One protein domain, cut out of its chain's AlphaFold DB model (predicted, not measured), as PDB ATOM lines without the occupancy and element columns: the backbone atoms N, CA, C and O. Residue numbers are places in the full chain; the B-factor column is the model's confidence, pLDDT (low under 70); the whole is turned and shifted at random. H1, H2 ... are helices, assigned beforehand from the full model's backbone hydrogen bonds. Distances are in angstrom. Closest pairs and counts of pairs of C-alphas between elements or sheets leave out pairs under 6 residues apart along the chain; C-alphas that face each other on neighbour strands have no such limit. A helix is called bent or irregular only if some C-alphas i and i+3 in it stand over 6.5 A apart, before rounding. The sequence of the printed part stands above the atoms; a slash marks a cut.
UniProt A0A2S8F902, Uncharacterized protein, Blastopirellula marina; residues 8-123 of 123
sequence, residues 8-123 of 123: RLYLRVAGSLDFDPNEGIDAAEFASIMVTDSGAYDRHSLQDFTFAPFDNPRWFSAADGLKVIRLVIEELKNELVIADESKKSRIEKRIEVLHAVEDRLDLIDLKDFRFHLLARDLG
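AT A GLANCE: This is residues 8 to 123 of the 123 residues of an uncharacterized protein of Blastopirellula marina (UniProt A0A2S8F902). You are looking at a long helical hairpin, H3 and H4, with two smaller helices, H1 and H2, packed on one side of it, H1 on H4 and H2 on H3. H4 is much the longer arm and makes the long axis; its last residues, 116 to 121, stick out past the rest together with the two residues after them, and the loop of residues 51 to 56 sticks out on the side of H1 and H2. The printed part has 116 residues with four named helices, in the order H1, H2, H3, H4, and no named strand; the class is all helix. It is only just loose, close to compact, with a radius of gyration of the C-alphas of 16.2 A, and it spans 57 by 27 by 27 A.

HOW THE PARTS SIT: Begin with H4, residues 85 to 121, and then look for H3, residues 62 to 82. The two form a helical hairpin and touch, with 24 pairs of C-alphas within 8 A; the closest are those of Ile 73 and Ile 95, 5.8 A apart. Their lines stand at a shallow tilt of 20 degrees, opposite ways. Next find H1, residues 27 to 36, which touches H4 at residues 94 to 98 alone. The closest C-alphas there are those of Phe 30 and Val 97, 6.5 A apart, and the lines are about perpendicular, at 76 degrees. H2, residues 46 to 49, touches H3 at residues 65 to 69 alone, with the C-alphas of Phe 49 and Gly 65 closest at 6.1 A. H1 and H2 only just touch, with 3 pairs of C-alphas within 8 A; the closest are those of Met 34 and Leu 46, at 5.7 A. H1 and H3 are apart, as are H2 and H4. In H1 every O i to N i+4 pair is within hydrogen-bond range, in H3 16 of 17 and in H4 31 of 33, while H2 is too short for such a pair.

IN THESE COORDINATES: Find C-alpha 85 at (26.760, 20.077, -31.014); from there H4 runs 54.2 A to C-alpha 121 at (42.670, -30.081, -17.859). It is irregular, but only just: C-alphas 86 and 89 are 6.9 A apart. H3 starts at C-alpha 62, (31.108, -10.761, -16.678), and runs 31.0 A to C-alpha 82. H1 covers 14.3 A from Ala 27 to Thr 36, and H2 5.7 A from Leu 46 to Phe 49.

THE WHOLE: The two C-alphas farthest apart are those of Ser 86 and Gly 123, at 57.7 A. The printed part has no cut. The link from H2 to H3 is long, with 12 residues; residues 8 to 26, before H1, also hold no named element. The mean pLDDT of the printed part is 70.0, and you will find values under 70 at residues 8 to 22, 38 to 42, 50 to 63 and 108 to 123.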
ATOM      1  N   ARG A   8      33.525 -11.797  -6.989       35.44
ATOM      2  CA  ARG A   8      33.091 -13.073  -6.459       35.44
ATOM      3  C   ARG A   8      33.475 -14.270  -7.338       35.44
ATOM      4  O   ARG A   8      33.665 -15.347  -6.776       35.44
ATOM      5  N   LEU A   9      33.768 -14.074  -8.630       32.69
ATOM      6  CA  LEU A   9      34.474 -15.077  -9.452       32.69
ATOM      7  C   LEU A   9      35.980 -15.118  -9.124       32.69
ATOM      8  O   LEU A   9      36.562 -16.197  -9.049       32.69
ATOM      9  N   TYR A  10      36.580 -13.976  -8.771       31.66
ATOM     10  CA  TYR A  10      38.001 -13.892  -8.409       31.66
ATOM     11  C   TYR A  10      38.333 -14.264  -6.959       31.66
ATOM     12  O   TYR A  10      39.439 -14.723  -6.683       31.66
ATOM     13  N   LEU A  11      37.395 -14.135  -6.013       33.84
ATOM     14  CA  LEU A  11      37.656 -14.453  -4.599       33.84
ATOM     15  C   LEU A  11      37.943 -15.938  -4.321       33.84
ATOM     16  O   LEU A  11      38.354 -16.270  -3.210       33.84
ATOM     17  N   ARG A  12      37.744 -16.845  -5.288       33.59
ATOM     18  CA  ARG A  12      38.041 -18.271  -5.093       33.59
ATOM     19  C   ARG A  12      39.430 -18.709  -5.539       33.59
ATOM     20  O   ARG A  12      39.813 -19.822  -5.186       33.59
ATOM     21  N   VAL A  13      40.200 -17.868  -6.235       35.53
ATOM     22  CA  VAL A  13      41.542 -18.253  -6.689       35.53
ATOM     23  C   VAL A  13      42.523 -17.091  -6.556       35.53
ATOM     24  O   VAL A  13      42.677 -16.277  -7.452       35.53
ATOM     25  N   ALA A  14      43.176 -17.083  -5.394       31.89
ATOM     26  CA  ALA A  14      44.538 -16.624  -5.119       31.89
ATOM     27  C   ALA A  14      44.977 -15.220  -5.593       31.89
ATOM     28  O   ALA A  14      45.160 -14.972  -6.772       31.89
ATOM     29  N   GLY A  15      45.310 -14.367  -4.612       38.53
ATOM     30  CA  GLY A  15      46.428 -13.415  -4.679       38.53
ATOM     31  C   GLY A  15      46.504 -12.511  -5.910       38.53
ATOM     32  O   GLY A  15      47.155 -12.870  -6.874       38.53
ATOM     33  N   SER A  16      45.911 -11.317  -5.787       48.66
ATOM     34  CA  SER A  16      46.066 -10.125  -6.640       48.66
ATOM     35  C   SER A  16      46.123 -10.368  -8.152       48.66
ATOM     36  O   SER A  16      47.132 -10.823  -8.685       48.66
ATOM     37  N   LEU A  17      45.075  -9.929  -8.850       55.19
ATOM     38  CA  LEU A  17      45.132  -9.644 -10.285       55.19
ATOM     39  C   LEU A  17      46.467  -8.960 -10.634       55.19
ATOM     40  O   LEU A  17      46.877  -8.019  -9.957       55.19
ATOM     41  N   ASP A  18      47.136  -9.431 -11.688       62.62
ATOM     42  CA  ASP A  18      48.388  -8.867 -12.213       62.62
ATOM     43  C   ASP A  18      48.185  -7.519 -12.935       62.62
ATOM     44  O   ASP A  18      49.112  -6.981 -13.536       62.62
ATOM     45  N   PHE A  19      46.970  -6.970 -12.868       66.25
ATOM     46  CA  PHE A  19      46.555  -5.698 -13.439       66.25
ATOM     47  C   PHE A  19      45.531  -5.015 -12.524       66.25
ATOM     48  O   PHE A  19      44.809  -5.680 -11.776       66.25
ATOM     49  N   ASP A  20      45.449  -3.685 -12.597       68.50
ATOM     50  CA  ASP A  20      44.397  -2.927 -11.918       68.50
ATOM     51  C   ASP A  20      43.123  -2.922 -12.787       68.50
ATOM     52  O   ASP A  20      43.142  -2.377 -13.894       68.50
ATOM     53  N   PRO A  21      42.006  -3.512 -12.320       65.44
ATOM     54  CA  PRO A  21      40.754  -3.545 -13.075       65.44
ATOM     55  C   PRO A  21      40.128  -2.157 -13.283       65.44
ATOM     56  O   PRO A  21      39.219  -2.033 -14.100       65.44
ATOM     57  N   ASN A  22      40.598  -1.126 -12.572       66.69
ATOM     58  CA  ASN A  22      40.099   0.247 -12.679       66.69
ATOM     59  C   ASN A  22      41.010   1.169 -13.505       66.69
ATOM     60  O   ASN A  22      40.692   2.346 -13.686       66.69
ATOM     61  N   GLU A  23      42.149   0.674 -13.988       74.69
ATOM     62  CA  GLU A  23      43.124   1.509 -14.685       74.69
ATOM     63  C   GLU A  23      42.536   2.097 -15.977       74.69
ATOM     64  O   GLU A  23      42.059   1.374 -16.856       74.69
ATOM     65  N   GLY A  24      42.626   3.421 -16.118       73.50
ATOM     66  CA  GLY A  24      42.138   4.150 -17.292       73.50
ATOM     67  C   GLY A  24      40.641   4.478 -17.266       73.50
ATOM     68  O   GLY A  24      40.164   5.142 -18.179       73.50
ATOM     69  N   ILE A  25      39.904   4.076 -16.224       76.19
ATOM     70  CA  ILE A  25      38.481   4.400 -16.077       76.19
ATOM     71  C   ILE A  25      38.328   5.729 -15.314       76.19
ATOM     72  O   ILE A  25      38.733   5.846 -14.154       76.19
ATOM     73  N   ASP A  26      37.690   6.731 -15.933       79.69
ATOM     74  CA  ASP A  26      37.247   7.950 -15.235       79.69
ATOM     75  C   ASP A  26      36.069   7.602 -14.311       79.69
ATOM     76  O   ASP A  26      34.908   7.554 -14.722       79.69
ATOM     77  N   ALA A  27      36.372   7.346 -13.037       73.00
ATOM     78  CA  ALA A  27      35.389   6.912 -12.049       73.00
ATOM     79  C   ALA A  27      34.255   7.929 -11.812       73.00
ATOM     80  O   ALA A  27      33.146   7.536 -11.440       73.00
ATOM     81  N   ALA A  28      34.516   9.228 -11.995       73.88
ATOM     82  CA  ALA A  28      33.507  10.265 -11.801       73.88
ATOM     83  C   ALA A  28      32.540  10.311 -12.989       73.88
ATOM     84  O   ALA A  28      31.322  10.358 -12.794       73.88
ATOM     85  N   GLU A  29      33.072  10.237 -14.210       80.44
ATOM     86  CA  GLU A  29      32.247  10.174 -15.416       80.44
ATOM     87  C   GLU A  29      31.452   8.867 -15.466       80.44
ATOM     88  O   GLU A  29      30.246   8.894 -15.703       80.44
ATOM     89  N   PHE A  30      32.080   7.738 -15.129       79.06
ATOM     90  CA  PHE A  30      31.399   6.448 -15.064       79.06
ATOM     91  C   PHE A  30      30.235   6.465 -14.060       79.06
ATOM     92  O   PHE A  30      29.128   6.032 -14.377       79.06
ATOM     93  N   ALA A  31      30.429   7.063 -12.877       76.38
ATOM     94  CA  ALA A  31      29.344   7.263 -11.916       76.38
ATOM     95  C   ALA A  31      28.219   8.156 -12.462       76.38
ATOM     96  O   ALA A  31      27.044   7.875 -12.220       76.38
ATOM     97  N   SER A  32      28.547   9.202 -13.230       79.00
ATOM     98  CA  SER A  32      27.533  10.034 -13.888       79.00
ATOM     99  C   SER A  32      26.715   9.240 -14.903       79.00
ATOM    100  O   SER A  32      25.494   9.396 -14.927       79.00
ATOM    101  N   ILE A  33      27.359   8.389 -15.708       80.62
ATOM    102  CA  ILE A  33      26.688   7.529 -16.692       80.62
ATOM    103  C   ILE A  33      25.684   6.625 -15.984       80.62
ATOM    104  O   ILE A  33      24.513   6.637 -16.352       80.62
ATOM    105  N   MET A  34      26.110   5.943 -14.916       77.31
ATOM    106  CA  MET A  34      25.251   5.050 -14.132       77.31
ATOM    107  C   MET A  34      24.020   5.747 -13.555       77.31
ATOM    108  O   MET A  34      22.925   5.196 -13.604       77.31
ATOM    109  N   VAL A  35      24.168   6.962 -13.020       75.75
ATOM    110  CA  VAL A  35      23.033   7.739 -12.488       75.75
ATOM    111  C   VAL A  35      22.058   8.139 -13.600       75.75
ATOM    112  O   VAL A  35      20.858   8.237 -13.360       75.75
ATOM    113  N   THR A  36      22.563   8.365 -14.815       76.12
ATOM    114  CA  THR A  36      21.743   8.740 -15.977       76.12
ATOM    115  C   THR A  36      21.248   7.561 -16.812       76.12
ATOM    116  O   THR A  36      20.458   7.780 -17.725       76.12
ATOM    117  N   ASP A  37      21.650   6.328 -16.493       74.56
ATOM    118  CA  ASP A  37      21.129   5.086 -17.078       74.56
ATOM    119  C   ASP A  37      19.726   4.783 -16.516       74.56
ATOM    120  O   ASP A  37      19.477   3.774 -15.864       74.56
ATOM    121  N   SER A  38      18.792   5.713 -16.719       58.56
ATOM    122  CA  SER A  38      17.413   5.635 -16.225       58.56
ATOM    123  C   SER A  38      16.491   4.804 -17.128       58.56
ATOM    124  O   SER A  38      15.277   4.832 -16.948       58.56
ATOM    125  N   GLY A  39      17.037   4.138 -18.150       57.56
ATOM    126  CA  GLY A  39      16.283   3.713 -19.335       57.56
ATOM    127  C   GLY A  39      15.760   2.278 -19.363       57.56
ATOM    128  O   GLY A  39      15.057   1.917 -20.300       57.56
ATOM    129  N   ALA A  40      16.068   1.423 -18.395       52.59
ATOM    130  CA  ALA A  40      15.960  -0.007 -18.651       52.59
ATOM    131  C   ALA A  40      14.646  -0.641 -18.148       52.59
ATOM    132  O   ALA A  40      14.639  -1.362 -17.156       52.59
ATOM    133  N   TYR A  41      13.525  -0.414 -18.845       56.69
ATOM    134  CA  TYR A  41      12.353  -1.294 -18.679       56.69
ATOM    135  C   TYR A  41      12.600  -2.694 -19.286       56.69
ATOM    136  O   TYR A  41      12.013  -3.663 -18.811       56.69
ATOM    137  N   ASP A  42      13.524  -2.803 -20.254       67.38
ATOM    138  CA  ASP A  42      13.773  -4.024 -21.042       67.38
ATOM    139  C   ASP A  42      15.183  -4.638 -20.863       67.38
ATOM    140  O   ASP A  42      15.501  -5.649 -21.493       67.38
ATOM    141  N   ARG A  43      16.054  -4.063 -20.015       75.44
ATOM    142  CA  ARG A  43      17.399  -4.607 -19.725       75.44
ATOM    143  C   ARG A  43      17.822  -4.398 -18.268       75.44
ATOM    144  O   ARG A  43      17.161  -3.694 -17.516       75.44
ATOM    145  N   HIS A  44      18.935  -5.004 -17.862       72.25
ATOM    146  CA  HIS A  44      19.580  -4.662 -16.591       72.25
ATOM    147  C   HIS A  44      20.175  -3.251 -16.655       72.25
ATOM    148  O   HIS A  44      20.680  -2.830 -17.704       72.25
ATOM    149  N   SER A  45      20.131  -2.529 -15.534       76.81
ATOM    150  CA  SER A  45      20.818  -1.239 -15.428       76.81
ATOM    151  C   SER A  45      22.314  -1.464 -15.227       76.81
ATOM    152  O   SER A  45      22.718  -2.433 -14.587       76.81
ATOM    153  N   LEU A  46      23.152  -0.535 -15.691       76.25
ATOM    154  CA  LEU A  46      24.576  -0.502 -15.348       76.25
ATOM    155  C   LEU A  46      24.802  -0.512 -13.830       76.25
ATOM    156  O   LEU A  46      25.783  -1.087 -13.362       76.25
ATOM    157  N   GLN A  47      23.874   0.063 -13.060       74.81
ATOM    158  CA  GLN A  47      23.942   0.057 -11.601       74.81
ATOM    159  C   GLN A  47      23.878  -1.354 -11.011       74.81
ATOM    160  O   GLN A  47      24.508  -1.588  -9.984       74.81
ATOM    161  N   ASP A  48      23.189  -2.300 -11.663       72.25
ATOM    162  CA  ASP A  48      23.075  -3.682 -11.179       72.25
ATOM    163  C   ASP A  48      24.444  -4.377 -11.106       72.25
ATOM    164  O   ASP A  48      24.661  -5.227 -10.242       72.25
ATOM    165  N   PHE A  49      25.385  -3.984 -11.969       70.62
ATOM    166  CA  PHE A  49      26.733  -4.556 -12.051       70.62
ATOM    167  C   PHE A  49      27.756  -3.826 -11.176       70.62
ATOM    168  O   PHE A  49      28.934  -4.186 -11.159       70.62
ATOM    169  N   THR A  50      27.320  -2.810 -10.432       68.19
ATOM    170  CA  THR A  50      28.164  -2.061  -9.501       68.19
ATOM    171  C   THR A  50      27.653  -2.191  -8.082       68.19
ATOM    172  O   THR A  50      26.485  -2.482  -7.845       68.19
ATOM    173  N   PHE A  51      28.532  -1.980  -7.111       62.03
ATOM    174  CA  PHE A  51      28.126  -1.962  -5.716       62.03
ATOM    175  C   PHE A  51      28.933  -0.922  -4.946       62.03
ATOM    176  O   PHE A  51      30.096  -0.630  -5.256       62.03
ATOM    177  N   ALA A  52      28.297  -0.321  -3.945       59.78
ATOM    178  CA  ALA A  52      28.999   0.561  -3.036       59.78
ATOM    179  C   ALA A  52      29.882  -0.264  -2.085       59.78
ATOM    180  O   ALA A  52      29.545  -1.402  -1.748       59.78
ATOM    181  N   PRO A  53      30.995   0.295  -1.572       49.03
ATOM    182  CA  PRO A  53      31.573  -0.250  -0.351       49.03
ATOM    183  C   PRO A  53      30.446  -0.353   0.692       49.03
ATOM    184  O   PRO A  53      29.714   0.616   0.861       49.03
ATOM    185  N   PHE A  54      30.299  -1.517   1.332       55.97
ATOM    186  CA  PHE A  54      29.230  -1.899   2.282       55.97
ATOM    187  C   PHE A  54      27.929  -2.480   1.699       55.97
ATOM    188  O   PHE A  54      27.139  -3.017   2.476       55.97
ATOM    189  N   ASP A  55      27.727  -2.477   0.380       55.78
ATOM    190  CA  ASP A  55      26.635  -3.244  -0.228       55.78
ATOM    191  C   ASP A  55      26.983  -4.731  -0.329       55.78
ATOM    192  O   ASP A  55      28.141  -5.120  -0.496       55.78
ATOM    193  N   ASN A  56      25.954  -5.582  -0.274       55.78
ATOM    194  CA  ASN A  56      26.117  -6.988  -0.616       55.78
ATOM    195  C   ASN A  56      26.324  -7.104  -2.133       55.78
ATOM    196  O   ASN A  56      25.391  -6.792  -2.880       55.78
ATOM    197  N   PRO A  57      27.486  -7.589  -2.610       59.91
ATOM    198  CA  PRO A  57      27.725  -7.724  -4.037       59.91
ATOM    199  C   PRO A  57      26.712  -8.707  -4.628       59.91
ATOM    200  O   PRO A  57      26.630  -9.875  -4.217       59.91
ATOM    201  N   ARG A  58      25.927  -8.216  -5.590       60.09
ATOM    202  CA  ARG A  58      25.063  -9.053  -6.418       60.09
ATOM    203  C   ARG A  58      25.933  -9.802  -7.418       60.09
ATOM    204  O   ARG A  58      26.890  -9.262  -7.963       60.09
ATOM    205  N   TRP A  59      25.624 -11.077  -7.606       57.22
ATOM    206  CA  TRP A  59      26.349 -11.918  -8.546       57.22
ATOM    207  C   TRP A  59      25.773 -11.750  -9.945       57.22
ATOM    208  O   TRP A  59      24.622 -12.107 -10.177       57.22
ATOM    209  N   PHE A  60      26.611 -11.283 -10.862       64.56
ATOM    210  CA  PHE A  60      26.346 -11.272 -12.295       64.56
ATOM    211  C   PHE A  60      27.541 -11.870 -13.032       64.56
ATOM    212  O   PHE A  60      28.672 -11.798 -12.543       64.56
ATOM    213  N   SER A  61      27.295 -12.489 -14.188       64.12
ATOM    214  CA  SER A  61      28.390 -12.937 -15.048       64.12
ATOM    215  C   SER A  61      29.072 -11.726 -15.702       64.12
ATOM    216  O   SER A  61      28.410 -10.725 -15.992       64.12
ATOM    217  N   ALA A  62      30.384 -11.810 -15.954       67.50
ATOM    218  CA  ALA A  62      31.108 -10.761 -16.678       67.50
ATOM    219  C   ALA A  62      30.507 -10.535 -18.077       67.50
ATOM    220  O   ALA A  62      30.297  -9.395 -18.488       67.50
ATOM    221  N   ALA A  63      30.118 -11.623 -18.751       69.88
ATOM    222  CA  ALA A  63      29.442 -11.592 -20.041       69.88
ATOM    223  C   ALA A  63      28.124 -10.797 -20.023       69.88
ATOM    224  O   ALA A  63      27.805 -10.128 -21.004       69.88
ATOM    225  N   ASP A  64      27.348 -10.842 -18.938       73.31
ATOM    226  CA  ASP A  64      26.100 -10.077 -18.849       73.31
ATOM    227  C   ASP A  64      26.357  -8.584 -18.625       73.31
ATOM    228  O   ASP A  64      25.711  -7.761 -19.273       73.31
ATOM    229  N   GLY A  65      27.350  -8.223 -17.803       75.31
ATOM    230  CA  GLY A  65      27.780  -6.827 -17.659       75.31
ATOM    231  C   GLY A  65      28.312  -6.247 -18.973       75.31
ATOM    232  O   GLY A  65      27.938  -5.144 -19.371       75.31
ATOM    233  N   LEU A  66      29.109  -7.032 -19.701       79.88
ATOM    234  CA  LEU A  66      29.657  -6.676 -21.008       79.88
ATOM    235  C   LEU A  66      28.559  -6.451 -22.061       79.88
ATOM    236  O   LEU A  66      28.607  -5.474 -22.807       79.88
ATOM    237  N   LYS A  67      27.533  -7.314 -22.104       82.75
ATOM    238  CA  LYS A  67      26.365  -7.115 -22.983       82.75
ATOM    239  C   LYS A  67      25.669  -5.790 -22.692       82.75
ATOM    240  O   LYS A  67      25.321  -5.079 -23.628       82.75
ATOM    241  N   VAL A  68      25.467  -5.457 -21.417       83.56
ATOM    242  CA  VAL A  68      24.793  -4.210 -21.031       83.56
ATOM    243  C   VAL A  68      25.630  -2.991 -21.404       83.56
ATOM    244  O   VAL A  68      25.085  -2.052 -21.972       83.56
ATOM    245  N   ILE A  69      26.946  -3.019 -21.181       86.12
ATOM    246  CA  ILE A  69      27.847  -1.932 -21.600       86.12
ATOM    247  C   ILE A  69      27.791  -1.719 -23.114       86.12
ATOM    248  O   ILE A  69      27.607  -0.588 -23.559       86.12
ATOM    249  N   ARG A  70      27.859  -2.796 -23.907       89.12
ATOM    250  CA  ARG A  70      27.739  -2.720 -25.371       89.12
ATOM    251  C   ARG A  70      26.402  -2.128 -25.813       89.12
ATOM    252  O   ARG A  70      26.379  -1.289 -26.706       89.12
ATOM    253  N   LEU A  71      25.300  -2.514 -25.169       89.00
ATOM    254  CA  LEU A  71      23.981  -1.937 -25.449       89.00
ATOM    255  C   LEU A  71      23.938  -0.433 -25.150       89.00
ATOM    256  O   LEU A  71      23.479   0.333 -25.990       89.00
ATOM    257  N   VAL A  72      24.468   0.001 -24.003       88.25
ATOM    258  CA  VAL A  72      24.514   1.426 -23.628       88.25
ATOM    259  C   VAL A  72      25.388   2.225 -24.599       88.25
ATOM    260  O   VAL A  72      25.036   3.343 -24.966       88.25
ATOM    261  N   ILE A  73      26.512   1.663 -25.053       90.94
ATOM    262  CA  ILE A  73      27.356   2.287 -26.082       90.94
ATOM    263  C   ILE A  73      26.556   2.501 -27.372       90.94
ATOM    264  O   ILE A  73      26.601   3.590 -27.941       90.94
ATOM    265  N   GLU A  74      25.808   1.497 -27.830       91.50
ATOM    266  CA  GLU A  74      24.980   1.621 -29.035       91.50
ATOM    267  C   GLU A  74      23.834   2.631 -28.853       91.50
ATOM    268  O   GLU A  74      23.568   3.428 -29.753       91.50
ATOM    269  N   GLU A  75      23.199   2.679 -27.680       90.31
ATOM    270  CA  GLU A  75      22.211   3.709 -27.330       90.31
ATOM    271  C   GLU A  75      22.818   5.123 -27.415       90.31
ATOM    272  O   GLU A  75      22.251   6.001 -28.067       90.31
ATOM    273  N   LEU A  76      24.006   5.329 -26.838       90.75
ATOM    274  CA  LEU A  76      24.712   6.611 -26.880       90.75
ATOM    275  C   LEU A  76      25.186   6.978 -28.289       90.75
ATOM    276  O   LEU A  76      25.133   8.148 -28.657       90.75
ATOM    277  N   LYS A  77      25.618   6.012 -29.107       92.31
ATOM    278  CA  LYS A  77      25.950   6.259 -30.521       92.31
ATOM    279  C   LYS A  77      24.723   6.709 -31.307       92.31
ATOM    280  O   LYS A  77      24.819   7.647 -32.093       92.31
ATOM    281  N   ASN A  78      23.569   6.085 -31.073       91.31
ATOM    282  CA  ASN A  78      22.313   6.510 -31.688       91.31
ATOM    283  C   ASN A  78      21.910   7.919 -31.227       91.31
ATOM    284  O   ASN A  78      21.493   8.731 -32.051       91.31
ATOM    285  N   GLU A  79      22.091   8.239 -29.941       90.19
ATOM    286  CA  GLU A  79      21.879   9.591 -29.413       90.19
ATOM    287  C   GLU A  79      22.838  10.601 -30.064       90.19
ATOM    288  O   GLU A  79      22.409  11.678 -30.473       90.19
ATOM    289  N   LEU A  80      24.113  10.241 -30.243       91.75
ATOM    290  CA  LEU A  80      25.140  11.096 -30.846       91.75
ATOM    291  C   LEU A  80      24.779  11.537 -32.271       91.75
ATOM    292  O   LEU A  80      25.046  12.679 -32.646       91.75
ATOM    293  N   VAL A  81      24.153  10.651 -33.053       91.88
ATOM    294  CA  VAL A  81      23.723  10.936 -34.434       91.88
ATOM    295  C   VAL A  81      22.695  12.070 -34.486       91.88
ATOM    296  O   VAL A  81      22.712  12.864 -35.427       91.88
ATOM    297  N   ILE A  82      21.815  12.159 -33.487       91.94
ATOM    298  CA  ILE A  82      20.711  13.131 -33.442       91.94
ATOM    299  C   ILE A  82      20.958  14.295 -32.470       91.94
ATOM    300  O   ILE A  82      20.140  15.210 -32.393       91.94
ATOM    301  N   ALA A  83      22.053  14.258 -31.711       88.56
ATOM    302  CA  ALA A  83      22.362  15.239 -30.683       88.56
ATOM    303  C   ALA A  83      22.852  16.575 -31.255       88.56
ATOM    304  O   ALA A  83      23.580  16.638 -32.246       88.56
ATOM    305  N   ASP A  84      22.509  17.652 -30.547       91.38
ATOM    306  CA  ASP A  84      23.054  18.988 -30.781       91.38
ATOM    307  C   ASP A  84      24.566  19.034 -30.489       91.38
ATOM    308  O   ASP A  84      25.057  18.355 -29.583       91.38
ATOM    309  N   GLU A  85      25.297  19.929 -31.155       87.56
ATOM    310  CA  GLU A  85      26.760  20.077 -31.014       87.56
ATOM    311  C   GLU A  85      27.227  20.348 -29.582       87.56
ATOM    312  O   GLU A  85      28.309  19.929 -29.182       87.56
ATOM    313  N   SER A  86      26.379  20.985 -28.774       87.00
ATOM    314  CA  SER A  86      26.636  21.227 -27.352       87.00
ATOM    315  C   SER A  86      26.608  19.956 -26.493       87.00
ATOM    316  O   SER A  86      27.162  19.948 -25.394       87.00
ATOM    317  N   LYS A  87      25.969  18.882 -26.971       87.25
ATOM    318  CA  LYS A  87      25.827  17.595 -26.274       87.25
ATOM    319  C   LYS A  87      26.762  16.522 -26.823       87.25
ATOM    320  O   LYS A  87      27.124  15.626 -26.064       87.25
ATOM    321  N   LYS A  88      27.192  16.627 -28.086       90.94
ATOM    322  CA  LYS A  88      28.055  15.627 -28.738       90.94
ATOM    323  C   LYS A  88      29.320  15.319 -27.947       90.94
ATOM    324  O   LYS A  88      29.528  14.167 -27.592       90.94
ATOM    325  N   SER A  89      30.071  16.346 -27.545       91.25
ATOM    326  CA  SER A  89      31.304  16.160 -26.763       91.25
ATOM    327  C   SER A  89      31.071  15.404 -25.446       91.25
ATOM    328  O   SER A  89      31.895  14.591 -25.033       91.25
ATOM    329  N   ARG A  90      29.920  15.617 -24.792       90.25
ATOM    330  CA  ARG A  90      29.561  14.881 -23.572       90.25
ATOM    331  C   ARG A  90      29.245  13.418 -23.875       90.25
ATOM    332  O   ARG A  90      29.654  12.547 -23.117       90.25
ATOM    333  N   ILE A  91      28.498  13.151 -24.942       91.12
ATOM    334  CA  ILE A  91      28.141  11.788 -25.354       91.12
ATOM    335  C   ILE A  91      29.399  11.016 -25.781       91.12
ATOM    336  O   ILE A  91      29.593   9.889 -25.336       91.12
ATOM    337  N   GLU A  92      30.296  11.641 -26.545       93.31
ATOM    338  CA  GLU A  92      31.589  11.069 -26.945       93.31
ATOM    339  C   GLU A  92      32.444  10.692 -25.731       93.31
ATOM    340  O   GLU A  92      32.906   9.556 -25.645       93.31
ATOM    341  N   LYS A  93      32.571  11.593 -24.744       92.06
ATOM    342  CA  LYS A  93      33.294  11.300 -23.496       92.06
ATOM    343  C   LYS A  93      32.698  10.094 -22.759       92.06
ATOM    344  O   LYS A  93      33.420   9.276 -22.197       92.06
ATOM    345  N   ARG A  94      31.370   9.960 -22.751       90.00
ATOM    346  CA  ARG A  94      30.695   8.823 -22.105       90.00
ATOM    347  C   ARG A  94      30.964   7.507 -22.828       90.00
ATOM    348  O   ARG A  94      31.200   6.501 -22.167       90.00
ATOM    349  N   ILE A  95      30.953   7.526 -24.160       92.75
ATOM    350  CA  ILE A  95      31.303   6.366 -24.990       92.75
ATOM    351  C   ILE A  95      32.758   5.951 -24.739       92.75
ATOM    352  O   ILE A  95      33.017   4.768 -24.542       92.75
ATOM    353  N   GLU A  96      33.690   6.905 -24.678       92.56
ATOM    354  CA  GLU A  96      35.105   6.644 -24.375       92.56
ATOM    355  C   GLU A  96      35.278   5.925 -23.030       92.56
ATOM    356  O   GLU A  96      35.944   4.892 -22.948       92.56
ATOM    357  N   VAL A  97      34.616   6.423 -21.983       85.50
ATOM    358  CA  VAL A  97      34.661   5.802 -20.653       85.50
ATOM    359  C   VAL A  97      34.066   4.394 -20.670       85.50
ATOM    360  O   VAL A  97      34.618   3.498 -20.036       85.50
ATOM    361  N   LEU A  98      32.972   4.166 -21.400       86.94
ATOM    362  CA  LEU A  98      32.371   2.835 -21.512       86.94
ATOM    363  C   LEU A  98      33.245   1.851 -22.295       86.94
ATOM    364  O   LEU A  98      33.304   0.690 -21.900       86.94
ATOM    365  N   HIS A  99      33.960   2.295 -23.330       90.75
ATOM    366  CA  HIS A  99      34.942   1.455 -24.023       90.75
ATOM    367  C   HIS A  99      36.117   1.078 -23.118       90.75
ATOM    368  O   HIS A  99      36.516  -0.081 -23.095       90.75
ATOM    369  N   ALA A 100      36.609   2.004 -22.289       83.81
ATOM    370  CA  ALA A 100      37.630   1.668 -21.298       83.81
ATOM    371  C   ALA A 100      37.139   0.587 -20.317       83.81
ATOM    372  O   ALA A 100      37.899  -0.303 -19.946       83.81
ATOM    373  N   VAL A 101      35.865   0.623 -19.910       80.81
ATOM    374  CA  VAL A 101      35.269  -0.418 -19.051       80.81
ATOM    375  C   VAL A 101      35.093  -1.740 -19.813       80.81
ATOM    376  O   VAL A 101      35.381  -2.801 -19.259       80.81
ATOM    377  N   GLU A 102      34.643  -1.686 -21.071       84.69
ATOM    378  CA  GLU A 102      34.501  -2.840 -21.970       84.69
ATOM    379  C   GLU A 102      35.826  -3.599 -22.114       84.69
ATOM    380  O   GLU A 102      35.874  -4.795 -21.826       84.69
ATOM    381  N   ASP A 103      36.914  -2.894 -22.435       83.44
ATOM    382  CA  ASP A 103      38.249  -3.476 -22.603       83.44
ATOM    383  C   ASP A 103      38.720  -4.207 -21.335       83.44
ATOM    384  O   ASP A 103      39.310  -5.291 -21.395       83.44
ATOM    385  N   ARG A 104      38.445  -3.640 -20.152       77.38
ATOM    386  CA  ARG A 104      38.811  -4.267 -18.873       77.38
ATOM    387  C   ARG A 104      37.979  -5.511 -18.587       77.38
ATOM    388  O   ARG A 104      38.530  -6.496 -18.093       77.38
ATOM    389  N   LEU A 105      36.688  -5.494 -18.910       73.62
ATOM    390  CA  LEU A 105      35.823  -6.662 -18.758       73.62
ATOM    391  C   LEU A 105      36.169  -7.781 -19.743       73.62
ATOM    392  O   LEU A 105      36.183  -8.938 -19.330       73.62
ATOM    393  N   ASP A 106      36.521  -7.459 -20.988       74.56
ATOM    394  CA  ASP A 106      37.000  -8.444 -21.964       74.56
ATOM    395  C   ASP A 106      38.322  -9.090 -21.500       74.56
ATOM    396  O   ASP A 106      38.499 -10.307 -21.593       74.56
ATOM    397  N   LEU A 107      39.247  -8.315 -20.916       72.75
ATOM    398  CA  LEU A 107      40.480  -8.856 -20.321       72.75
ATOM    399  C   LEU A 107      40.208  -9.777 -19.123       72.75
ATOM    400  O   LEU A 107      40.874 -10.807 -18.970       72.75
ATOM    401  N   ILE A 108      39.238  -9.410 -18.282       69.12
ATOM    402  CA  ILE A 108      38.766 -10.222 -17.156       69.12
ATOM    403  C   ILE A 108      38.185 -11.549 -17.658       69.12
ATOM    404  O   ILE A 108      38.608 -12.612 -17.197       69.12
ATOM    405  N   ASP A 109      37.286 -11.503 -18.641       66.56
ATOM    406  CA  ASP A 109      36.623 -12.682 -19.208       66.56
ATOM    407  C   ASP A 109      37.633 -13.632 -19.874       66.56
ATOM    408  O   ASP A 109      37.626 -14.838 -19.626       66.56
ATOM    409  N   LEU A 110      38.610 -13.097 -20.619       66.38
ATOM    410  CA  LEU A 110      39.705 -13.887 -21.199       66.38
ATOM    411  C   LEU A 110      40.544 -14.616 -20.139       66.38
ATOM    412  O   LEU A 110      40.998 -15.744 -20.367       66.38
ATOM    413  N   LYS A 111      40.790 -13.980 -18.989       64.62
ATOM    414  CA  LYS A 111      41.529 -14.593 -17.876       64.62
ATOM    415  C   LYS A 111      40.683 -15.666 -17.182       64.62
ATOM    416  O   LYS A 111      41.232 -16.723 -16.867       64.62
ATOM    417  N   ASP A 112      39.380 -15.445 -17.019       59.91
ATOM    418  CA  ASP A 112      38.438 -16.429 -16.464       59.91
ATOM    419  C   ASP A 112      38.303 -17.663 -17.376       59.91
ATOM    420  O   ASP A 112      38.420 -18.804 -16.928       59.91
ATOM    421  N   PHE A 113      38.217 -17.462 -18.694       54.66
ATOM    422  CA  PHE A 113      38.157 -18.555 -19.670       54.66
ATOM    423  C   PHE A 113      39.437 -19.403 -19.683       54.66
ATOM    424  O   PHE A 113      39.383 -20.636 -19.722       54.66
ATOM    425  N   ARG A 114      40.614 -18.762 -19.603       52.38
ATOM    426  CA  ARG A 114      41.900 -19.469 -19.446       52.38
ATOM    427  C   ARG A 114      41.947 -20.263 -18.146       52.38
ATOM    428  O   ARG A 114      42.437 -21.388 -18.149       52.38
ATOM    429  N   PHE A 115      41.428 -19.699 -17.058       47.03
ATOM    430  CA  PHE A 115      41.352 -20.389 -15.779       47.03
ATOM    431  C   PHE A 115      40.426 -21.611 -15.845       47.03
ATOM    432  O   PHE A 115      40.810 -22.694 -15.410       47.03
ATOM    433  N   HIS A 116      39.250 -21.471 -16.462       45.59
ATOM    434  CA  HIS A 116      38.310 -22.571 -16.668       45.59
ATOM    435  C   HIS A 116      38.924 -23.719 -17.485       45.59
ATOM    436  O   HIS A 116      38.776 -24.883 -17.114       45.59
ATOM    437  N   LEU A 117      39.656 -23.408 -18.559       39.84
ATOM    438  CA  LEU A 117      40.359 -24.412 -19.364       39.84
ATOM    439  C   LEU A 117      41.461 -25.127 -18.567       39.84
ATOM    440  O   LEU A 117      41.515 -26.354 -18.584       39.84
ATOM    441  N   LEU A 118      42.282 -24.386 -17.816       36.28
ATOM    442  CA  LEU A 118      43.335 -24.964 -16.971       36.28
ATOM    443  C   LEU A 118      42.767 -25.842 -15.845       36.28
ATOM    444  O   LEU A 118      43.325 -26.892 -15.547       36.28
ATOM    445  N   ALA A 119      41.654 -25.435 -15.231       36.12
ATOM    446  CA  ALA A 119      40.977 -26.216 -14.198       36.12
ATOM    447  C   ALA A 119      40.327 -27.491 -14.761       36.12
ATOM    448  O   ALA A 119      40.278 -28.505 -14.066       36.12
ATOM    449  N   ARG A 120      39.852 -27.456 -16.013       34.47
ATOM    450  CA  ARG A 120      39.292 -28.622 -16.711       34.47
ATOM    451  C   ARG A 120      40.364 -29.642 -17.098       34.47
ATOM    452  O   ARG A 120      40.093 -30.829 -17.015       34.47
ATOM    453  N   ASP A 121      41.555 -29.193 -17.488       36.03
ATOM    454  CA  ASP A 121      42.670 -30.081 -17.859       36.03
ATOM    455  C   ASP A 121      43.365 -30.725 -16.637       36.03
ATOM    456  O   ASP A 121      44.173 -31.639 -16.789       36.03
ATOM    457  N   LEU A 122      43.055 -30.256 -15.422       38.00
ATOM    458  CA  LEU A 122      43.555 -30.799 -14.152       38.00
ATOM    459  C   LEU A 122      42.615 -31.833 -13.496       38.00
ATOM    460  O   LEU A 122      42.975 -32.371 -12.446       38.00
ATOM    461  N   GLY A 123      41.428 -32.081 -14.064       37.78
ATOM    462  CA  GLY A 123      40.444 -33.064 -13.583       37.78
ATOM    463  C   GLY A 123      40.408 -34.326 -14.432       37.78
ATOM    464  O   GLY A 123      40.179 -35.403 -13.839       37.78
TER     465      GLY A 123